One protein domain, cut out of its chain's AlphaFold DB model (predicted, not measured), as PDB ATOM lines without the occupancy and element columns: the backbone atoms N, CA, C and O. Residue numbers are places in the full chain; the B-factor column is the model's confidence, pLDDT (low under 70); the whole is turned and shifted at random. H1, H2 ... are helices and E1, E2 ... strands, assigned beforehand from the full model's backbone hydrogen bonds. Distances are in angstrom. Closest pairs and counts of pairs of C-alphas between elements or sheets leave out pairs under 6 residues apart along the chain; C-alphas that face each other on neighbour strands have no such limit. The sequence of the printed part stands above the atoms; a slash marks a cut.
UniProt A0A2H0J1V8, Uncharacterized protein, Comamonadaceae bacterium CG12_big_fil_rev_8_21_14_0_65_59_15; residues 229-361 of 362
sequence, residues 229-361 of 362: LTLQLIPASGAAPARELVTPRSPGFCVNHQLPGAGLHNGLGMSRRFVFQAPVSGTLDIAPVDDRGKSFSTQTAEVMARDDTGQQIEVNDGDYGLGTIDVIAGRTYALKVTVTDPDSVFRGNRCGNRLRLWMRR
ATOM      1  N   LEU A 229     180.134 231.148 154.941       95.50
ATOM      2  CA  LEU A 229     179.530 231.451 156.229       95.50
ATOM      3  C   LEU A 229     180.556 231.290 157.351       95.50
ATOM      4  O   LEU A 229     181.151 230.230 157.535       95.50
ATOM      5  N   THR A 230     180.750 232.340 158.148       95.38
ATOM      6  CA  THR A 230     181.623 232.255 159.326       95.38
ATOM      7  C   THR A 230     180.877 231.599 160.485       95.38
ATOM      8  O   THR A 230     179.816 232.077 160.895       95.38
ATOM      9  N   LEU A 231     181.438 230.528 161.049       97.12
ATOM     10  CA  LEU A 231     180.925 229.910 162.269       97.12
ATOM     11  C   LEU A 231     181.669 230.458 163.483       97.12
ATOM     12  O   LEU A 231     182.897 230.493 163.527       97.12
ATOM     13  N   GLN A 232     180.901 230.831 164.501       96.06
ATOM     14  CA  GLN A 232     181.428 231.188 165.812       96.06
ATOM     15  C   GLN A 232     181.328 229.967 166.722       96.06
ATOM     16  O   GLN A 232     180.218 229.547 167.068       96.06
ATOM     17  N   LEU A 233     182.479 229.390 167.077       95.62
ATOM     18  CA  LEU A 233     182.542 228.244 167.980       95.62
ATOM     19  C   LEU A 233     182.668 228.724 169.423       95.62
ATOM     20  O   LEU A 233     183.513 229.560 169.741       95.62
ATOM     21  N   ILE A 234     181.848 228.163 170.307       93.12
ATOM     22  CA  ILE A 234     182.023 228.317 171.751       93.12
ATOM     23  C   ILE A 234     182.928 227.198 172.287       93.12
ATOM     24  O   ILE A 234     182.855 226.072 171.790       93.12
ATOM     25  N   PRO A 235     183.779 227.466 173.293       86.25
ATOM     26  CA  PRO A 235     184.519 226.407 173.968       86.25
ATOM     27  C   PRO A 235     183.559 225.391 174.591       86.25
ATOM     28  O   PRO A 235     182.552 225.777 175.187       86.25
ATOM     29  N   ALA A 236     183.893 224.106 174.488       80.38
ATOM     30  CA  ALA A 236     183.186 223.061 175.216       80.38
ATOM     31  C   ALA A 236     183.381 223.268 176.735       80.38
ATOM     32  O   ALA A 236     184.506 223.431 177.209       80.38
ATOM     33  N   SER A 237     182.290 223.281 177.499       72.50
ATOM     34  CA  SER A 237     182.228 223.563 178.939       72.50
ATOM     35  C   SER A 237     182.897 222.509 179.824       72.50
ATOM     36  O   SER A 237     183.073 222.733 181.022       72.50
ATOM     37  N   GLY A 238     183.250 221.341 179.281       63.56
ATOM     38  CA  GLY A 238     183.881 220.265 180.050       63.56
ATOM     39  C   GLY A 238     182.922 219.491 180.974       63.56
ATOM     40  O   GLY A 238     183.319 218.473 181.539       63.56
ATOM     41  N   ALA A 239     181.631 219.847 181.049       64.75
ATOM     42  CA  ALA A 239     180.578 219.105 181.769       64.75
ATOM     43  C   ALA A 239     179.732 218.211 180.831       64.75
ATOM     44  O   ALA A 239     179.640 218.516 179.649       64.75
ATOM     45  N   ALA A 240     179.151 217.099 181.309       61.41
ATOM     46  CA  ALA A 240     178.340 216.180 180.484       61.41
ATOM     47  C   ALA A 240     177.342 216.938 179.573       61.41
ATOM     48  O   ALA A 240     176.682 217.854 180.071       61.41
ATOM     49  N   PRO A 241     177.227 216.587 178.271       66.69
ATOM     50  CA  PRO A 241     177.251 215.225 177.708       66.69
ATOM     51  C   PRO A 241     178.518 214.832 176.908       66.69
ATOM     52  O   PRO A 241     179.460 215.608 176.779       66.69
ATOM     53  N   ALA A 242     178.535 213.595 176.374       79.19
ATOM     54  CA  ALA A 242     179.617 213.016 175.550       79.19
ATOM     55  C   ALA A 242     179.896 213.775 174.233       79.19
ATOM     56  O   ALA A 242     180.987 213.673 173.675       79.19
ATOM     57  N   ARG A 243     178.909 214.548 173.767       87.75
ATOM     58  CA  ARG A 243     179.000 215.503 172.662       87.75
ATOM     59  C   ARG A 243     178.480 216.847 173.137       87.75
ATOM     60  O   ARG A 243     177.416 216.902 173.756       87.75
ATOM     61  N   GLU A 244     179.176 217.918 172.798       92.19
ATOM     62  CA  GLU A 244     178.763 219.277 173.142       92.19
ATOM     63  C   GLU A 244     178.637 220.134 171.883       92.19
ATOM     64  O   GLU A 244     179.570 220.205 171.085       92.19
ATOM     65  N   LEU A 245     177.475 220.767 171.683       93.69
ATOM     66  CA  LEU A 245     177.240 221.635 170.529       93.69
ATOM     67  C   LEU A 245     178.096 222.891 170.666       93.69
ATOM     68  O   LEU A 245     177.829 223.729 171.527       93.69
ATOM     69  N   VAL A 246     179.065 223.058 169.770       95.38
ATOM     70  CA  VAL A 246     179.952 224.226 169.780       95.38
ATOM     71  C   VAL A 246     179.507 225.324 168.815       95.38
ATOM     72  O   VAL A 246     180.014 226.432 168.908       95.38
ATOM     73  N   THR A 247     178.502 225.091 167.960       96.19
ATOM     74  CA  THR A 247     177.908 226.121 167.075       96.19
ATOM     75  C   THR A 247     176.428 226.422 167.374       96.19
ATOM     76  O   THR A 247     175.568 226.326 166.492       96.19
ATOM     77  N   PRO A 248     176.061 226.858 168.597       92.25
ATOM     78  CA  PRO A 248     174.659 227.118 168.950       92.25
ATOM     79  C   PRO A 248     174.010 228.248 168.132       92.25
ATOM     80  O   PRO A 248     172.785 228.347 168.073       92.25
ATOM     81  N   ARG A 249     174.820 229.103 167.495       93.06
ATOM     82  CA  ARG A 249     174.383 230.247 166.680       93.06
ATOM     83  C   ARG A 249     174.866 230.160 165.229       93.06
ATOM     84  O   ARG A 249     175.198 231.185 164.645       93.06
ATOM     85  N   SER A 250     174.926 228.956 164.655       95.00
ATOM     86  CA  SER A 250     175.253 228.805 163.230       95.00
ATOM     87  C   SER A 250     174.319 229.665 162.364       95.00
ATOM     88  O   SER A 250     173.098 229.583 162.559       95.00
ATOM     89  N   PRO A 251     174.854 230.439 161.400       95.62
ATOM     90  CA  PRO A 251     174.041 231.102 160.391       95.62
ATOM     91  C   PRO A 251     173.235 230.071 159.592       95.62
ATOM     92  O   PRO A 251     173.612 228.896 159.503       95.62
ATOM     93  N   GLY A 252     172.095 230.526 159.072       94.44
ATOM     94  CA  GLY A 252     171.260 229.734 158.181       94.44
ATOM     95  C   GLY A 252     171.802 229.750 156.753       94.44
ATOM     96  O   GLY A 252     172.427 230.730 156.362       94.44
ATOM     97  N   PHE A 253     171.523 228.702 155.983       94.88
ATOM     98  CA  PHE A 253     171.800 228.660 154.549       94.88
ATOM     99  C   PHE A 253     170.637 228.062 153.753       94.88
ATOM    100  O   PHE A 253     169.815 227.309 154.296       94.88
ATOM    101  N   CYS A 254     170.579 228.378 152.461       92.44
ATOM    102  CA  CYS A 254     169.608 227.828 151.527       92.44
ATOM    103  C   CYS A 254     170.222 226.817 150.561       92.44
ATOM    104  O   CYS A 254     171.365 226.955 150.133       92.44
ATOM    105  N   VAL A 255     169.397 225.851 150.172       90.12
ATOM    106  CA  VAL A 255     169.580 224.999 148.996       90.12
ATOM    107  C   VAL A 255     168.620 225.485 147.909       90.12
ATOM    108  O   VAL A 255     167.458 225.799 148.207       90.12
ATOM    109  N   ASN A 256     169.094 225.583 146.666       89.25
ATOM    110  CA  ASN A 256     168.364 226.190 145.551       89.25
ATOM    111  C   ASN A 256     168.183 225.219 144.384       89.25
ATOM    112  O   ASN A 256     169.149 224.771 143.800       89.25
ATOM    113  N   HIS A 257     166.935 224.972 144.000       86.56
ATOM    114  CA  HIS A 257     166.537 224.062 142.924       86.56
ATOM    115  C   HIS A 257     165.883 224.765 141.731       86.56
ATOM    116  O   HIS A 257     165.427 224.104 140.802       86.56
ATOM    117  N   GLN A 258     165.690 226.082 141.797       88.44
ATOM    118  CA  GLN A 258     164.753 226.770 140.901       88.44
ATOM    119  C   GLN A 258     165.433 227.557 139.789       88.44
ATOM    120  O   GLN A 258     164.788 227.824 138.773       88.44
ATOM    121  N   LEU A 259     166.699 227.931 139.972       91.19
ATOM    122  CA  LEU A 259     167.493 228.488 138.885       91.19
ATOM    123  C   LEU A 259     167.873 227.367 137.895       91.19
ATOM    124  O   LEU A 259     168.050 226.224 138.325       91.19
ATOM    125  N   PRO A 260     167.992 227.665 136.588       91.94
ATOM    126  CA  PRO A 260     168.515 226.727 135.592       91.94
ATOM    127  C   PRO A 260     169.807 226.046 136.063       91.94
ATOM    128  O   PRO A 260     170.674 226.713 136.629       91.94
ATOM    129  N   GLY A 261     169.889 224.722 135.923       89.12
ATOM    130  CA  GLY A 261     171.027 223.903 136.366       89.12
ATOM    131  C   GLY A 261     171.225 223.775 137.878       89.12
ATOM    132  O   GLY A 261     171.835 222.814 138.336       89.12
ATOM    133  N   ALA A 262     170.654 224.674 138.683       85.44
ATOM    134  CA  ALA A 262     170.924 224.722 140.116       85.44
ATOM    135  C   ALA A 262     170.395 223.503 140.890       85.44
ATOM    136  O   ALA A 262     170.891 223.210 141.967       85.44
ATOM    137  N   GLY A 263     169.407 222.785 140.341       83.50
ATOM    138  CA  GLY A 263     168.842 221.569 140.937       83.50
ATOM    139  C   GLY A 263     169.737 220.326 140.867       83.50
ATOM    140  O   GLY A 263     169.360 219.300 141.425       83.50
ATOM    141  N   LEU A 264     170.883 220.393 140.190       86.94
ATOM    142  CA  LEU A 264     171.891 219.332 140.147       86.94
ATOM    143  C   LEU A 264     172.923 219.541 141.261       86.94
ATOM    144  O   LEU A 264     173.156 220.678 141.653       86.94
ATOM    145  N   HIS A 265     173.586 218.477 141.733       90.56
ATOM    146  CA  HIS A 265     174.597 218.521 142.814       90.56
ATOM    147  C   HIS A 265     175.721 219.563 142.622       90.56
ATOM    148  O   HIS A 265     176.333 220.018 143.588       90.56
ATOM    149  N   ASN A 266     175.973 219.959 141.379       94.31
ATOM    150  CA  ASN A 266     176.991 220.916 140.968       94.31
ATOM    151  C   ASN A 266     176.456 222.349 140.760       94.31
ATOM    152  O   ASN A 266     177.182 223.239 140.317       94.31
ATOM    153  N   GLY A 267     175.188 222.580 141.093       94.62
ATOM    154  CA  GLY A 267     174.473 223.834 140.924       94.62
ATOM    155  C   GLY A 267     174.680 224.860 142.044       94.62
ATOM    156  O   GLY A 267     175.049 224.541 143.182       94.62
ATOM    157  N   LEU A 268     174.382 226.125 141.742       95.00
ATOM    158  CA  LEU A 268     174.467 227.234 142.688       95.00
ATOM    159  C   LEU A 268     173.476 227.042 143.838       95.00
ATOM    160  O   LEU A 268     172.258 227.135 143.664       95.00
ATOM    161  N   GLY A 269     174.017 226.852 145.039       92.56
ATOM    162  CA  GLY A 269     173.237 226.591 146.246       92.56
ATOM    163  C   GLY A 269     173.289 225.148 146.735       92.56
ATOM    164  O   GLY A 269     172.825 224.899 147.844       92.56
ATOM    165  N   MET A 270     173.878 224.217 145.977       92.94
ATOM    166  CA  MET A 270     174.088 222.842 146.451       92.94
ATOM    167  C   MET A 270     175.296 222.697 147.358       92.94
ATOM    168  O   MET A 270     175.286 221.871 148.268       92.94
ATOM    169  N   SER A 271     176.314 223.530 147.149       93.69
ATOM    170  CA  SER A 271     177.469 223.601 148.034       93.69
ATOM    171  C   SER A 271     177.403 224.835 148.928       93.69
ATOM    172  O   SER A 271     177.115 225.952 148.483       93.69
ATOM    173  N   ARG A 272     177.718 224.647 150.210       94.38
ATOM    174  CA  ARG A 272     177.900 225.726 151.182       94.38
ATOM    175  C   ARG A 272     179.230 225.590 151.887       94.38
ATOM    176  O   ARG A 272     179.580 224.524 152.390       94.38
ATOM    177  N   ARG A 273     179.964 226.700 151.914       96.12
ATOM    178  CA  ARG A 273     181.301 226.771 152.488       96.12
ATOM    179  C   ARG A 273     181.236 227.483 153.830       96.12
ATOM    180  O   ARG A 273     180.524 228.473 153.996       96.12
ATOM    181  N   PHE A 274     181.990 226.980 154.788       96.94
ATOM    182  CA  PHE A 274     182.043 227.493 156.145       96.94
ATOM    183  C   PHE A 274     183.490 227.719 156.543       96.94
ATOM    184  O   PHE A 274     184.347 226.929 156.170       96.94
ATOM    185  N   VAL A 275     183.751 228.768 157.318       96.12
ATOM    186  CA  VAL A 275     185.065 229.036 157.922       96.12
ATOM    187  C   VAL A 275     184.926 229.203 159.423       96.12
ATOM    188  O   VAL A 275     183.947 229.787 159.899       96.12
ATOM    189  N   PHE A 276     185.895 228.700 160.179       96.88
ATOM    190  CA  PHE A 276     185.915 228.849 161.628       96.88
ATOM    191  C   PHE A 276     187.316 228.712 162.214       96.88
ATOM    192  O   PHE A 276     188.165 228.030 161.652       96.88
ATOM    193  N   GLN A 277     187.537 229.317 163.380       97.06
ATOM    194  CA  GLN A 277     188.724 229.070 164.194       97.06
ATOM    195  C   GLN A 277     188.368 228.103 165.324       97.06
ATOM    196  O   GLN A 277     187.349 228.279 165.997       97.06
ATOM    197  N   ALA A 278     189.190 227.077 165.540       95.81
ATOM    198  CA  ALA A 278     188.970 226.123 166.620       95.81
ATOM    199  C   ALA A 278     189.385 226.741 167.972       95.81
ATOM    200  O   ALA A 278     190.553 227.095 168.141       95.81
ATOM    201  N   PRO A 279     188.482 226.870 168.963       94.25
ATOM    202  CA  PRO A 279     188.839 227.445 170.263       94.25
ATOM    203  C   PRO A 279     189.621 226.463 171.147       94.25
ATOM    204  O   PRO A 279     190.359 226.884 172.034       94.25
ATOM    205  N   VAL A 280     189.453 225.158 170.918       91.81
ATOM    206  CA  VAL A 280     190.113 224.067 171.644       91.81
ATOM    207  C   VAL A 280     190.459 222.942 170.669       91.81
ATOM    208  O   VAL A 280     189.798 222.803 169.638       91.81
ATOM    209  N   SER A 281     191.483 222.149 170.991       93.50
ATOM    210  CA  SER A 281     191.834 220.959 170.211       93.50
ATOM    211  C   SER A 281     190.895 219.797 170.537       93.50
ATOM    212  O   SER A 281     190.481 219.649 171.688       93.50
ATOM    213  N   GLY A 282     190.599 218.954 169.551       93.06
ATOM    214  CA  GLY A 282     189.758 217.770 169.720       93.06
ATOM    215  C   GLY A 282     189.091 217.340 168.419       93.06
ATOM    216  O   GLY A 282     189.384 217.888 167.359       93.06
ATOM    217  N   THR A 283     188.181 216.376 168.515       94.88
ATOM    218  CA  THR A 283     187.447 215.843 167.362       94.88
ATOM    219  C   THR A 283     186.073 216.500 167.256       94.88
ATOM    220  O   THR A 283     185.308 216.526 168.222       94.88
ATOM    221  N   LEU A 284     185.734 217.006 166.074       95.81
ATOM    222  CA  LEU A 284     184.452 217.632 165.765       95.81
ATOM    223  C   LEU A 284     183.588 216.709 164.905       95.81
ATOM    224  O   LEU A 284     184.009 216.338 163.816       95.81
ATOM    225  N   ASP A 285     182.364 216.415 165.343       96.00
ATOM    226  CA  ASP A 285     181.302 215.894 164.476       96.00
ATOM    227  C   ASP A 285     180.748 217.012 163.589       96.00
ATOM    228  O   ASP A 285     180.427 218.101 164.082       96.00
ATOM    229  N   ILE A 286     180.564 216.724 162.302       97.50
ATOM    230  CA  ILE A 286     180.047 217.658 161.300       97.50
ATOM    231  C   ILE A 286     178.623 217.252 160.919       97.50
ATOM    232  O   ILE A 286     178.417 216.242 160.255       97.50
ATOM    233  N   ALA A 287     177.625 218.051 161.294       96.25
ATOM    234  CA  ALA A 287     176.220 217.737 161.046       96.25
ATOM    235  C   ALA A 287     175.451 218.944 160.482       96.25
ATOM    236  O   ALA A 287     174.913 219.754 161.248       96.25
ATOM    237  N   PRO A 288     175.363 219.098 159.150       95.50
ATOM    238  CA  PRO A 288     174.359 219.968 158.559       95.50
ATOM    239  C   PRO A 288     172.964 219.425 158.883       95.50
ATOM    240  O   PRO A 288     172.700 218.226 158.783       95.50
ATOM    241  N   VAL A 289     172.075 220.315 159.312       93.56
ATOM    242  CA  VAL A 289     170.696 220.001 159.680       93.56
ATOM    243  C   VAL A 289     169.717 220.879 158.917       93.56
ATOM    244  O   VAL A 289     170.029 222.029 158.605       93.56
ATOM    245  N   ASP A 290     168.521 220.355 158.668       91.12
ATOM    246  CA  ASP A 290     167.424 221.116 158.074       91.12
ATOM    247  C   ASP A 290     166.798 222.118 159.065       91.12
ATOM    248  O   ASP A 290     167.188 222.220 160.236       91.12
ATOM    249  N   ASP A 291     165.792 222.858 158.599       88.38
ATOM    250  CA  ASP A 291     165.022 223.827 159.389       88.38
ATOM    251  C   ASP A 291     164.282 223.205 160.589       88.38
ATOM    252  O   ASP A 291     163.893 223.908 161.526       88.38
ATOM    253  N   ARG A 292     164.128 221.877 160.601       89.06
ATOM    254  CA  ARG A 292     163.518 221.084 161.679       89.06
ATOM    255  C   ARG A 292     164.563 220.434 162.587       89.06
ATOM    256  O   ARG A 292     164.200 219.785 163.568       89.06
ATOM    257  N   GLY A 293     165.850 220.620 162.302       89.06
ATOM    258  CA  GLY A 293     166.962 220.056 163.060       89.06
ATOM    259  C   GLY A 293     167.293 218.600 162.727       89.06
ATOM    260  O   GLY A 293     168.052 217.987 163.481       89.06
ATOM    261  N   LYS A 294     166.756 218.039 161.638       89.62
ATOM    262  CA  LYS A 294     167.115 216.704 161.148       89.62
ATOM    263  C   LYS A 294     168.449 216.778 160.403       89.62
ATOM    264  O   LYS A 294     168.602 217.595 159.504       89.62
ATOM    265  N   SER A 295     169.398 215.918 160.774       90.31
ATOM    266  CA  SER A 295     170.702 215.836 160.102       90.31
ATOM    267  C   SER A 295     170.571 215.313 158.678       90.31
ATOM    268  O   SER A 295     169.772 214.409 158.420       90.31
ATOM    269  N   PHE A 296     171.400 215.844 157.785       91.12
ATOM    270  CA  PHE A 296     171.620 215.256 156.470       91.12
ATOM    271  C   PHE A 296     172.421 213.963 156.668       91.12
ATOM    272  O   PHE A 296     173.109 213.811 157.687       91.12
ATOM    273  N   SER A 297     172.298 213.023 155.733       90.12
ATOM    274  CA  SER A 297     173.045 211.766 155.761       90.12
ATOM    275  C   SER A 297     174.121 211.750 154.680       90.12
ATOM    276  O   SER A 297     174.039 212.482 153.695       90.12
ATOM    277  N   THR A 298     175.089 210.849 154.834       91.19
ATOM    278  CA  THR A 298     176.148 210.589 153.847       91.19
ATOM    279  C   THR A 298     175.630 210.043 152.513       91.19
ATOM    280  O   THR A 298     176.361 210.009 151.535       91.19
ATOM    281  N   GLN A 299     174.361 209.622 152.447       88.75
ATOM    282  CA  GLN A 299     173.719 209.223 151.189       88.75
ATOM    283  C   GLN A 299     173.289 210.423 150.347       88.75
ATOM    284  O   GLN A 299     173.017 210.264 149.165       88.75
ATOM    285  N   THR A 300     173.165 211.596 150.966       88.88
ATOM    286  CA  THR A 300     172.519 212.748 150.342       88.88
ATOM    287  C   THR A 300     173.358 214.016 150.389       88.88
ATOM    288  O   THR A 300     172.989 215.030 149.795       88.88
ATOM    289  N   ALA A 301     174.443 213.999 151.156       93.31
ATOM    290  CA  ALA A 301     175.401 215.076 151.240       93.31
ATOM    291  C   ALA A 301     176.779 214.540 151.624       93.31
ATOM    292  O   ALA A 301     176.906 213.505 152.275       93.31
ATOM    293  N   GLU A 302     177.798 215.305 151.273       94.50
ATOM    294  CA  GLU A 302     179.192 215.050 151.598       94.50
ATOM    295  C   GLU A 302     179.837 216.305 152.183       94.50
ATOM    296  O   GLU A 302     179.277 217.409 152.129       94.50
ATOM    297  N   VAL A 303     181.010 216.135 152.788       96.25
ATOM    298  CA  VAL A 303     181.794 217.253 153.297       96.25
ATOM    299  C   VAL A 303     183.269 217.076 152.979       96.25
ATOM    300  O   VAL A 303     183.842 216.013 153.194       96.25
ATOM    301  N   MET A 304     183.889 218.158 152.521       96.12
ATOM    302  CA  MET A 304     185.338 218.297 152.431       96.12
ATOM    303  C   MET A 304     185.823 219.270 153.501       96.12
ATOM    304  O   MET A 304     185.146 220.259 153.795       96.12
ATOM    305  N   ALA A 305     187.007 219.019 154.054       96.75
ATOM    306  CA  ALA A 305     187.627 219.870 155.059       96.75
ATOM    307  C   ALA A 305     189.034 220.302 154.634       96.75
ATOM    308  O   ALA A 305     189.780 219.519 154.045       96.75
ATOM    309  N   ARG A 306     189.409 221.544 154.950       95.75
ATOM    310  CA  ARG A 306     190.772 222.073 154.773       95.75
ATOM    311  C   ARG A 306     191.220 222.875 155.981       95.75
ATOM    312  O   ARG A 306     190.390 223.461 156.680       95.75
ATOM    313  N   ASP A 307     192.527 222.909 156.206       94.50
ATOM    314  CA  ASP A 307     193.148 223.778 157.204       94.50
ATOM    315  C   ASP A 307     193.550 225.145 156.623       94.50
ATOM    316  O   ASP A 307     193.444 225.409 155.424       94.50
ATOM    317  N   ASP A 308     194.046 226.015 157.500       90.75
ATOM    318  CA  ASP A 308     194.537 227.361 157.198       90.75
ATOM    319  C   ASP A 308     195.752 227.423 156.260       90.75
ATOM    320  O   ASP A 308     196.041 228.483 155.701       90.75
ATOM    321  N   THR A 309     196.450 226.308 156.038       90.50
ATOM    322  CA  THR A 309     197.504 226.225 155.018       90.50
ATOM    323  C   THR A 309     196.937 225.922 153.635       90.50
ATOM    324  O   THR A 309     197.629 226.111 152.634       90.50
ATOM    325  N   GLY A 310     195.666 225.527 153.560       88.19
ATOM    326  CA  GLY A 310     195.033 225.015 152.356       88.19
ATOM    327  C   GLY A 310     195.326 223.534 152.132       88.19
ATOM    328  O   GLY A 310     195.242 223.079 151.003       88.19
ATOM    329  N   GLN A 311     195.688 222.756 153.153       92.06
ATOM    330  CA  GLN A 311     195.782 221.304 152.998       92.06
ATOM    331  C   GLN A 311     194.434 220.650 153.271       92.06
ATOM    332  O   GLN A 311     193.714 221.053 154.186       92.06
ATOM    333  N   GLN A 312     194.094 219.640 152.468       93.12
ATOM    334  CA  GLN A 312     192.922 218.808 152.714       93.12
ATOM    335  C   GLN A 312     193.104 218.015 154.006       93.12
ATOM    336  O   GLN A 312     194.155 217.423 154.248       93.12
ATOM    337  N   ILE A 313     192.059 218.017 154.823       94.75
ATOM    338  CA  ILE A 313     191.958 217.243 156.053       94.75
ATOM    339  C   ILE A 313     191.058 216.052 155.764       94.75
ATOM    340  O   ILE A 313     189.994 216.197 155.160       94.75
ATOM    341  N   GLU A 314     191.483 214.883 156.223       95.38
ATOM    342  CA  GLU A 314     190.673 213.677 156.169       95.38
ATOM    343  C   GLU A 314     189.409 213.839 157.022       95.38
ATOM    344  O   GLU A 314     189.467 214.166 158.212       95.38
ATOM    345  N   VAL A 315     188.255 213.614 156.397       96.88
ATOM    346  CA  VAL A 315     186.975 213.500 157.092       96.88
ATOM    347  C   VAL A 315     186.768 212.024 157.390       96.88
ATOM    348  O   VAL A 315     186.551 211.227 156.483       96.88
ATOM    349  N   ASN A 316     186.860 211.664 158.665       95.81
ATOM    350  CA  ASN A 316     186.701 210.288 159.115       95.81
ATOM    351  C   ASN A 316     185.220 209.913 159.209       95.81
ATOM    352  O   ASN A 316     184.378 210.755 159.544       95.81
ATOM    353  N   ASP A 317     184.924 208.628 159.018       91.88
ATOM    354  CA  ASP A 317     183.596 208.084 159.278       91.88
ATOM    355  C   ASP A 317     183.175 208.343 160.733       91.88
ATOM    356  O   ASP A 317     183.909 208.085 161.691       91.88
ATOM    357  N   GLY A 318     181.953 208.846 160.898       82.94
ATOM    358  CA  GLY A 318     181.344 209.120 162.194       82.94
ATOM    359  C   GLY A 318     180.026 208.371 162.374       82.94
ATOM    360  O   GLY A 318     179.349 208.009 161.418       82.94
ATOM    361  N   ASP A 319     179.609 208.184 163.623       86.00
ATOM    362  CA  ASP A 319     178.271 207.697 163.997       86.00
ATOM    363  C   ASP A 319     177.206 208.813 164.010       86.00
ATOM    364  O   ASP A 319     176.046 208.565 164.343       86.00
ATOM    365  N   TYR A 320     177.580 210.053 163.676       86.31
ATOM    366  CA  TYR A 320     176.675 211.196 163.621       86.31
ATOM    367  C   TYR A 320     177.078 212.197 162.533       86.31
ATOM    368  O   TYR A 320     178.243 212.572 162.425       86.31
ATOM    369  N   GLY A 321     176.091 212.687 161.780       92.25
ATOM    370  CA  GLY A 321     176.310 213.676 160.726       92.25
ATOM    371  C   GLY A 321     176.980 213.087 159.484       92.25
ATOM    372  O   GLY A 321     176.674 211.966 159.084       92.25
ATOM    373  N   LEU A 322     177.855 213.878 158.864       95.94
ATOM    374  CA  LEU A 322     178.599 213.523 157.654       95.94
ATOM    375  C   LEU A 322     179.997 212.961 157.942       95.94
ATOM    376  O   LEU A 322     180.657 212.508 157.017       95.94
ATOM    377  N   GLY A 323     180.451 213.001 159.196       95.75
ATOM    378  CA  GLY A 323     181.773 212.525 159.597       95.75
ATOM    379  C   GLY A 323     182.414 213.405 160.662       95.75
ATOM    380  O   GLY A 323     181.761 214.279 161.249       95.75
ATOM    381  N   THR A 324     183.702 213.176 160.905       96.56
ATOM    382  CA  THR A 324     184.481 213.917 161.899       96.56
ATOM    383  C   THR A 324     185.821 214.412 161.390       96.56
ATOM    384  O   THR A 324     186.478 213.741 160.599       96.56
ATOM    385  N   ILE A 325     186.280 215.529 161.949       97.12
ATOM    386  CA  ILE A 325     187.639 216.046 161.749       97.12
ATOM    387  C   ILE A 325     188.322 216.311 163.084       97.12
ATOM    388  O   ILE A 325     187.666 216.693 164.056       97.12
ATOM    389  N   ASP A 326     189.642 216.176 163.112       95.69
ATOM    390  CA  ASP A 326     190.454 216.606 164.244       95.69
ATOM    391  C   ASP A 326     190.931 218.042 164.040       95.69
ATOM    392  O   ASP A 326     191.450 218.416 162.986       95.69
ATOM    393  N   VAL A 327     190.756 218.863 165.072       96.25
ATOM    394  CA  VAL A 327     191.134 220.275 165.063       96.25
ATOM    395  C   VAL A 327     192.133 220.601 166.162       96.25
ATOM    396  O   VAL A 327     192.173 219.972 167.221       96.25
ATOM    397  N   ILE A 328     192.939 221.628 165.907       95.69
ATOM    398  CA  ILE A 328     193.951 222.161 166.813       95.69
ATOM    399  C   ILE A 328     193.537 223.577 167.208       95.69
ATOM    400  O   ILE A 328     193.234 224.406 166.348       95.69
ATOM    401  N   ALA A 329     193.556 223.858 168.510       95.50
ATOM    402  CA  ALA A 329     193.234 225.172 169.052       95.50
ATOM    403  C   ALA A 329     194.025 226.295 168.355       95.50
ATOM    404  O   ALA A 329     195.235 226.195 168.157       95.50
ATOM    405  N   GLY A 330     193.336 227.381 168.011       95.88
ATOM    406  CA  GLY A 330     193.903 228.561 167.363       95.88
ATOM    407  C   GLY A 330     194.041 228.464 165.842       95.88
ATOM    408  O   GLY A 330     194.191 229.507 165.204       95.88
ATOM    409  N   ARG A 331     193.939 227.267 165.246       95.81
ATOM    410  CA  ARG A 331     193.956 227.111 163.785       95.81
ATOM    411  C   ARG A 331     192.599 227.415 163.169       95.81
ATOM    412  O   ARG A 331     191.552 227.209 163.795       95.81
ATOM    413  N   THR A 332     192.642 227.898 161.934       95.75
ATOM    414  CA  THR A 332     191.451 228.128 161.115       95.75
ATOM    415  C   THR A 332     191.219 226.937 160.197       95.75
ATOM    416  O   THR A 332     192.159 226.306 159.718       95.75
ATOM    417  N   TYR A 333     189.949 226.633 159.980       96.31
ATOM    418  CA  TYR A 333     189.473 225.516 159.189       96.31
ATOM    419  C   TYR A 333     188.349 225.971 158.279       96.31
ATOM    420  O   TYR A 333     187.623 226.928 158.585       96.31
ATOM    421  N   ALA A 334     188.151 225.224 157.202       96.00
ATOM    422  CA  ALA A 334     186.966 225.343 156.387       96.00
ATOM    423  C   ALA A 334     186.347 224.012 156.040       96.00
ATOM    424  O   ALA A 334     187.026 222.995 155.932       96.00
ATOM    425  N   LEU A 335     185.039 224.077 155.832       97.31
ATOM    426  CA  LEU A 335     184.205 222.958 155.440       97.31
ATOM    427  C   LEU A 335     183.433 223.348 154.189       97.31
ATOM    428  O   LEU A 335     182.806 224.406 154.172       97.31
ATOM    429  N   LYS A 336     183.436 222.494 153.174       96.56
ATOM    430  CA  LYS A 336     182.512 222.572 152.042       96.56
ATOM    431  C   LYS A 336     181.530 221.424 152.185       96.56
ATOM    432  O   LYS A 336     181.927 220.275 152.070       96.56
ATOM    433  N   VAL A 337     180.279 221.746 152.489       95.69
ATOM    434  CA  VAL A 337     179.179 220.779 152.527       95.69
ATOM    435  C   VAL A 337     178.480 220.822 151.179       95.69
ATOM    436  O   VAL A 337     178.010 221.892 150.792       95.69
ATOM    437  N   THR A 338     178.376 219.682 150.505       94.56
ATOM    438  CA  THR A 338     177.751 219.557 149.182       94.56
ATOM    439  C   THR A 338     176.572 218.599 149.262       94.56
ATOM    440  O   THR A 338     176.700 217.496 149.781       94.56
ATOM    441  N   VAL A 339     175.402 219.026 148.786       92.50
ATOM    442  CA  VAL A 339     174.214 218.172 148.663       92.50
ATOM    443  C   VAL A 339     174.313 217.387 147.357       92.50
ATOM    444  O   VAL A 339     174.239 217.967 146.278       92.50
ATOM    445  N   THR A 340     174.493 216.071 147.458       89.31
ATOM    446  CA  THR A 340     174.802 215.184 146.322       89.31
ATOM    447  C   THR A 340     173.560 214.580 145.673       89.31
ATOM    448  O   THR A 340     173.539 214.369 144.464       89.31
ATOM    449  N   ASP A 341     172.500 214.355 146.452       83.19
ATOM    450  CA  ASP A 341     171.198 213.895 145.956       83.19
ATOM    451  C   ASP A 341     170.103 214.860 146.423       83.19
ATOM    452  O   ASP A 341     169.392 214.597 147.400       83.19
ATOM    453  N   PRO A 342     169.975 216.019 145.769       72.00
ATOM    454  CA  PRO A 342     169.137 217.091 146.276       72.00
ATOM    455  C   PRO A 342     167.638 216.743 146.199       72.00
ATOM    456  O   PRO A 342     166.877 217.175 147.066       72.00
ATOM    457  N   ASP A 343     167.217 215.877 145.268       74.38
ATOM    458  CA  ASP A 343     165.833 215.390 145.161       74.38
ATOM    459  C   ASP A 343     165.426 214.475 146.329       74.38
ATOM    460  O   ASP A 343     164.259 214.474 146.751       74.38
ATOM    461  N   SER A 344     166.371 213.712 146.885       68.88
ATOM    462  CA  SER A 344     166.137 212.885 148.075       68.88
ATOM    463  C   SER A 344     166.072 213.697 149.373       68.88
ATOM    464  O   SER A 344     165.366 213.304 150.311       68.88
ATOM    465  N   VAL A 345     166.766 214.842 149.437       59.97
ATOM    466  CA  VAL A 345     166.773 215.704 150.629       59.97
ATOM    467  C   VAL A 345     165.578 216.648 150.627       59.97
ATOM    468  O   VAL A 345     164.892 216.783 151.646       59.97
ATOM    469  N   PHE A 346     165.295 217.298 149.495       66.31
ATOM    470  CA  PHE A 346     164.396 218.443 149.442       66.31
ATOM    471  C   PHE A 346     163.576 218.508 148.148       66.31
ATOM    472  O   PHE A 346     164.091 218.487 147.041       66.31
ATOM    473  N   ARG A 347     162.258 218.713 148.277       65.81
ATOM    474  CA  ARG A 347     161.441 219.192 147.151       65.81
ATOM    475  C   ARG A 347     161.458 220.721 147.126       65.81
ATOM    476  O   ARG A 347     160.837 221.338 147.996       65.81
ATOM    477  N   GLY A 348     162.113 221.302 146.120       68.12
ATOM    478  CA  GLY A 348     162.202 222.751 145.904       68.12
ATOM    479  C   GLY A 348     163.195 223.458 146.833       68.12
ATOM    480  O   GLY A 348     163.922 222.820 147.586       68.12
ATOM    481  N   ASN A 349     163.219 224.794 146.787       80.06
ATOM    482  CA  ASN A 349     164.140 225.579 147.612       80.06
ATOM    483  C   ASN A 349     163.868 225.399 149.103       80.06
ATOM    484  O   ASN A 349     162.717 225.416 149.552       80.06
ATOM    485  N   ARG A 350     164.943 225.302 149.884       84.00
ATOM    486  CA  ARG A 350     164.888 225.127 151.336       84.00
ATOM    487  C   ARG A 350     165.920 226.009 152.000       84.00
ATOM    488  O   ARG A 350     167.111 225.789 151.831       84.00
ATOM    489  N   CYS A 351     165.447 226.977 152.771       90.44
ATOM    490  CA  CYS A 351     166.271 227.835 153.615       90.44
ATOM    491  C   CYS A 351     166.142 227.439 155.085       90.44
ATOM    492  O   CYS A 351     165.258 226.673 155.463       90.44
ATOM    493  N   GLY A 352     167.006 228.006 155.926       91.00
ATOM    494  CA  GLY A 352     166.982 227.774 157.371       91.00
ATOM    495  C   GLY A 352     167.781 226.551 157.823       91.00
ATOM    496  O   GLY A 352     167.834 226.295 159.026       91.00
ATOM    497  N   ASN A 353     168.447 225.857 156.893       93.69
ATOM    498  CA  ASN A 353     169.423 224.816 157.210       93.69
ATOM    499  C   ASN A 353     170.592 225.418 157.994       93.69
ATOM    500  O   ASN A 353     170.900 226.599 157.835       93.69
ATOM    501  N   ARG A 354     171.259 224.633 158.839       96.12
ATOM    502  CA  ARG A 354     172.380 225.099 159.675       96.12
ATOM    503  C   ARG A 354     173.474 224.054 159.757       96.12
ATOM    504  O   ARG A 354     173.171 222.867 159.771       96.12
ATOM    505  N   LEU A 355     174.722 224.483 159.923       97.44
ATOM    506  CA  LEU A 355     175.819 223.570 160.225       97.44
ATOM    507  C   LEU A 355     176.032 223.464 161.739       97.44
ATOM    508  O   LEU A 355     176.427 224.420 162.413       97.44
ATOM    509  N   ARG A 356     175.765 222.282 162.295       96.56
ATOM    510  CA  ARG A 356     176.060 221.970 163.694       96.56
ATOM    511  C   ARG A 356     177.393 221.248 163.789       96.56
ATOM    512  O   ARG A 356     177.560 220.193 163.189       96.56
ATOM    513  N   LEU A 357     178.304 221.810 164.572       96.88
ATOM    514  CA  LEU A 357     179.548 221.161 164.953       96.88
ATOM    515  C   LEU A 357     179.447 220.737 166.415       96.88
ATOM    516  O   LEU A 357     179.047 221.543 167.263       96.88
ATOM    517  N   TRP A 358     179.801 219.489 166.707       94.88
ATOM    518  CA  TRP A 358     179.798 218.963 168.071       94.88
ATOM    519  C   TRP A 358     181.192 218.512 168.460       94.88
ATOM    520  O   TRP A 358     181.796 217.712 167.759       94.88
ATOM    521  N   MET A 359     181.698 218.999 169.586       93.56
ATOM    522  CA  MET A 359     182.966 218.523 170.125       93.56
ATOM    523  C   MET A 359     182.750 217.169 170.798       93.56
ATOM    524  O   MET A 359     181.931 217.061 171.722       93.56
ATOM    525  N   ARG A 360     183.481 216.149 170.342       89.00
ATOM    526  CA  ARG A 360     183.592 214.855 171.014       89.00
ATOM    527  C   ARG A 360     184.561 214.966 172.176       89.00
ATOM    528  O   ARG A 360     185.545 215.703 172.131       89.00
ATOM    529  N   ARG A 361     184.300 214.185 173.214       75.69
ATOM    530  CA  ARG A 361     185.306 213.907 174.238       75.69
ATOM    531  C   ARG A 361     186.117 212.683 173.837       75.69
ATOM    532  O   ARG A 361     185.565 211.777 173.215       75.69
TER     533      ARG A 361
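This is residues 229 to 361 of the 362 residues of an uncharacterized protein of Comamonadaceae bacterium CG12_big_fil_rev_8_21_14_0_65_59_15 (UniProt A0A2H0J1V8). The domain is a sandwich, two antiparallel sheets face to face with their strands crossed at 32 degrees; a strongly twisted five-strand sheet built round the long strand E8 faces a smaller sheet of E3, E7 and E5. Loops reach both ends of the long axis, residues 238 to 241 at one end and 258 to 261 at the other, and the short helix H1 lies toward the latter end. The printed part has 133 residues, with eight named strands and one named helix in the order E1 E2 E3 E4 E5 E6 E7 H1 E8; it is mostly strand, though under half of the residues are in named elements. The smaller sheet runs E3 - E7 - E5, and the larger is branched. The whole is compact, with a radius of gyration of the C-alphas of 14.5 A and spans of 45 by 32 by 24 A.

In the larger sheet, E8 is residues 350 to 360, 29.0 A long, ending at C-alpha 360 (183.592, 214.855, 171.014). E4 is residues 282 to 289, 21.7 A; E6 is 323 to 327, 13.3 A; E2 is 252 to 255, 10.5 A; and E1 is 243 to 245, 6.7 A, beginning at C-alpha 243 (179.000, 215.503, 172.662). In the other sheet, E7 is residues 332 to 339, 23.5 A; E5 is 301 to 307, 20.6 A; and E3 is 271 to 277, 20.4 A. H1 is residues 342 to 345, 5.1 A, beginning at C-alpha 342 (169.137, 217.091, 146.276).

E1 and E2 lie on one side of E8, and E4 on the other side. The pairing is staggered: E2 pairs with residues 350 to 354 (N 255 to O 350, 2.8 A), E4 with 354 to 359 (N 287 to O 356, 2.9 A), and E1 with 358 to 360 (N 359 to O 244, 2.9 A). E6 is on the other side of E4 from E8, with N 284 and O 325 2.8 A apart. In the second sheet E7 is the inner strand, with N 272 of E3 and O 337 2.8 A apart, and N 304 of E5 and O 336 2.9 A apart. Between the sheets, the closest C-alphas of E5 and E6 are those of Ala 305 and Ile 325, 7.7 A. E4 and E5 are near each other, with 5 pairs of C-alphas within 10 A. Residues 229 to 230 pair with 274 to 275 of E3, parallel. H1 is not on either sheet; it is too short for any O i to N i+4 pair, and its one O i to N i+3 pair is within hydrogen-bond range.

The C-alphas of Ala 239 and Pro 260, the two farthest apart, are 48.3 A apart. The printed part has no cut. The links E2 to E3, E4 to E5 and E5 to E6 are long. The mean pLDDT of the printed part is 90.3, and residues 238 to 241 and 344 to 348 are under 70.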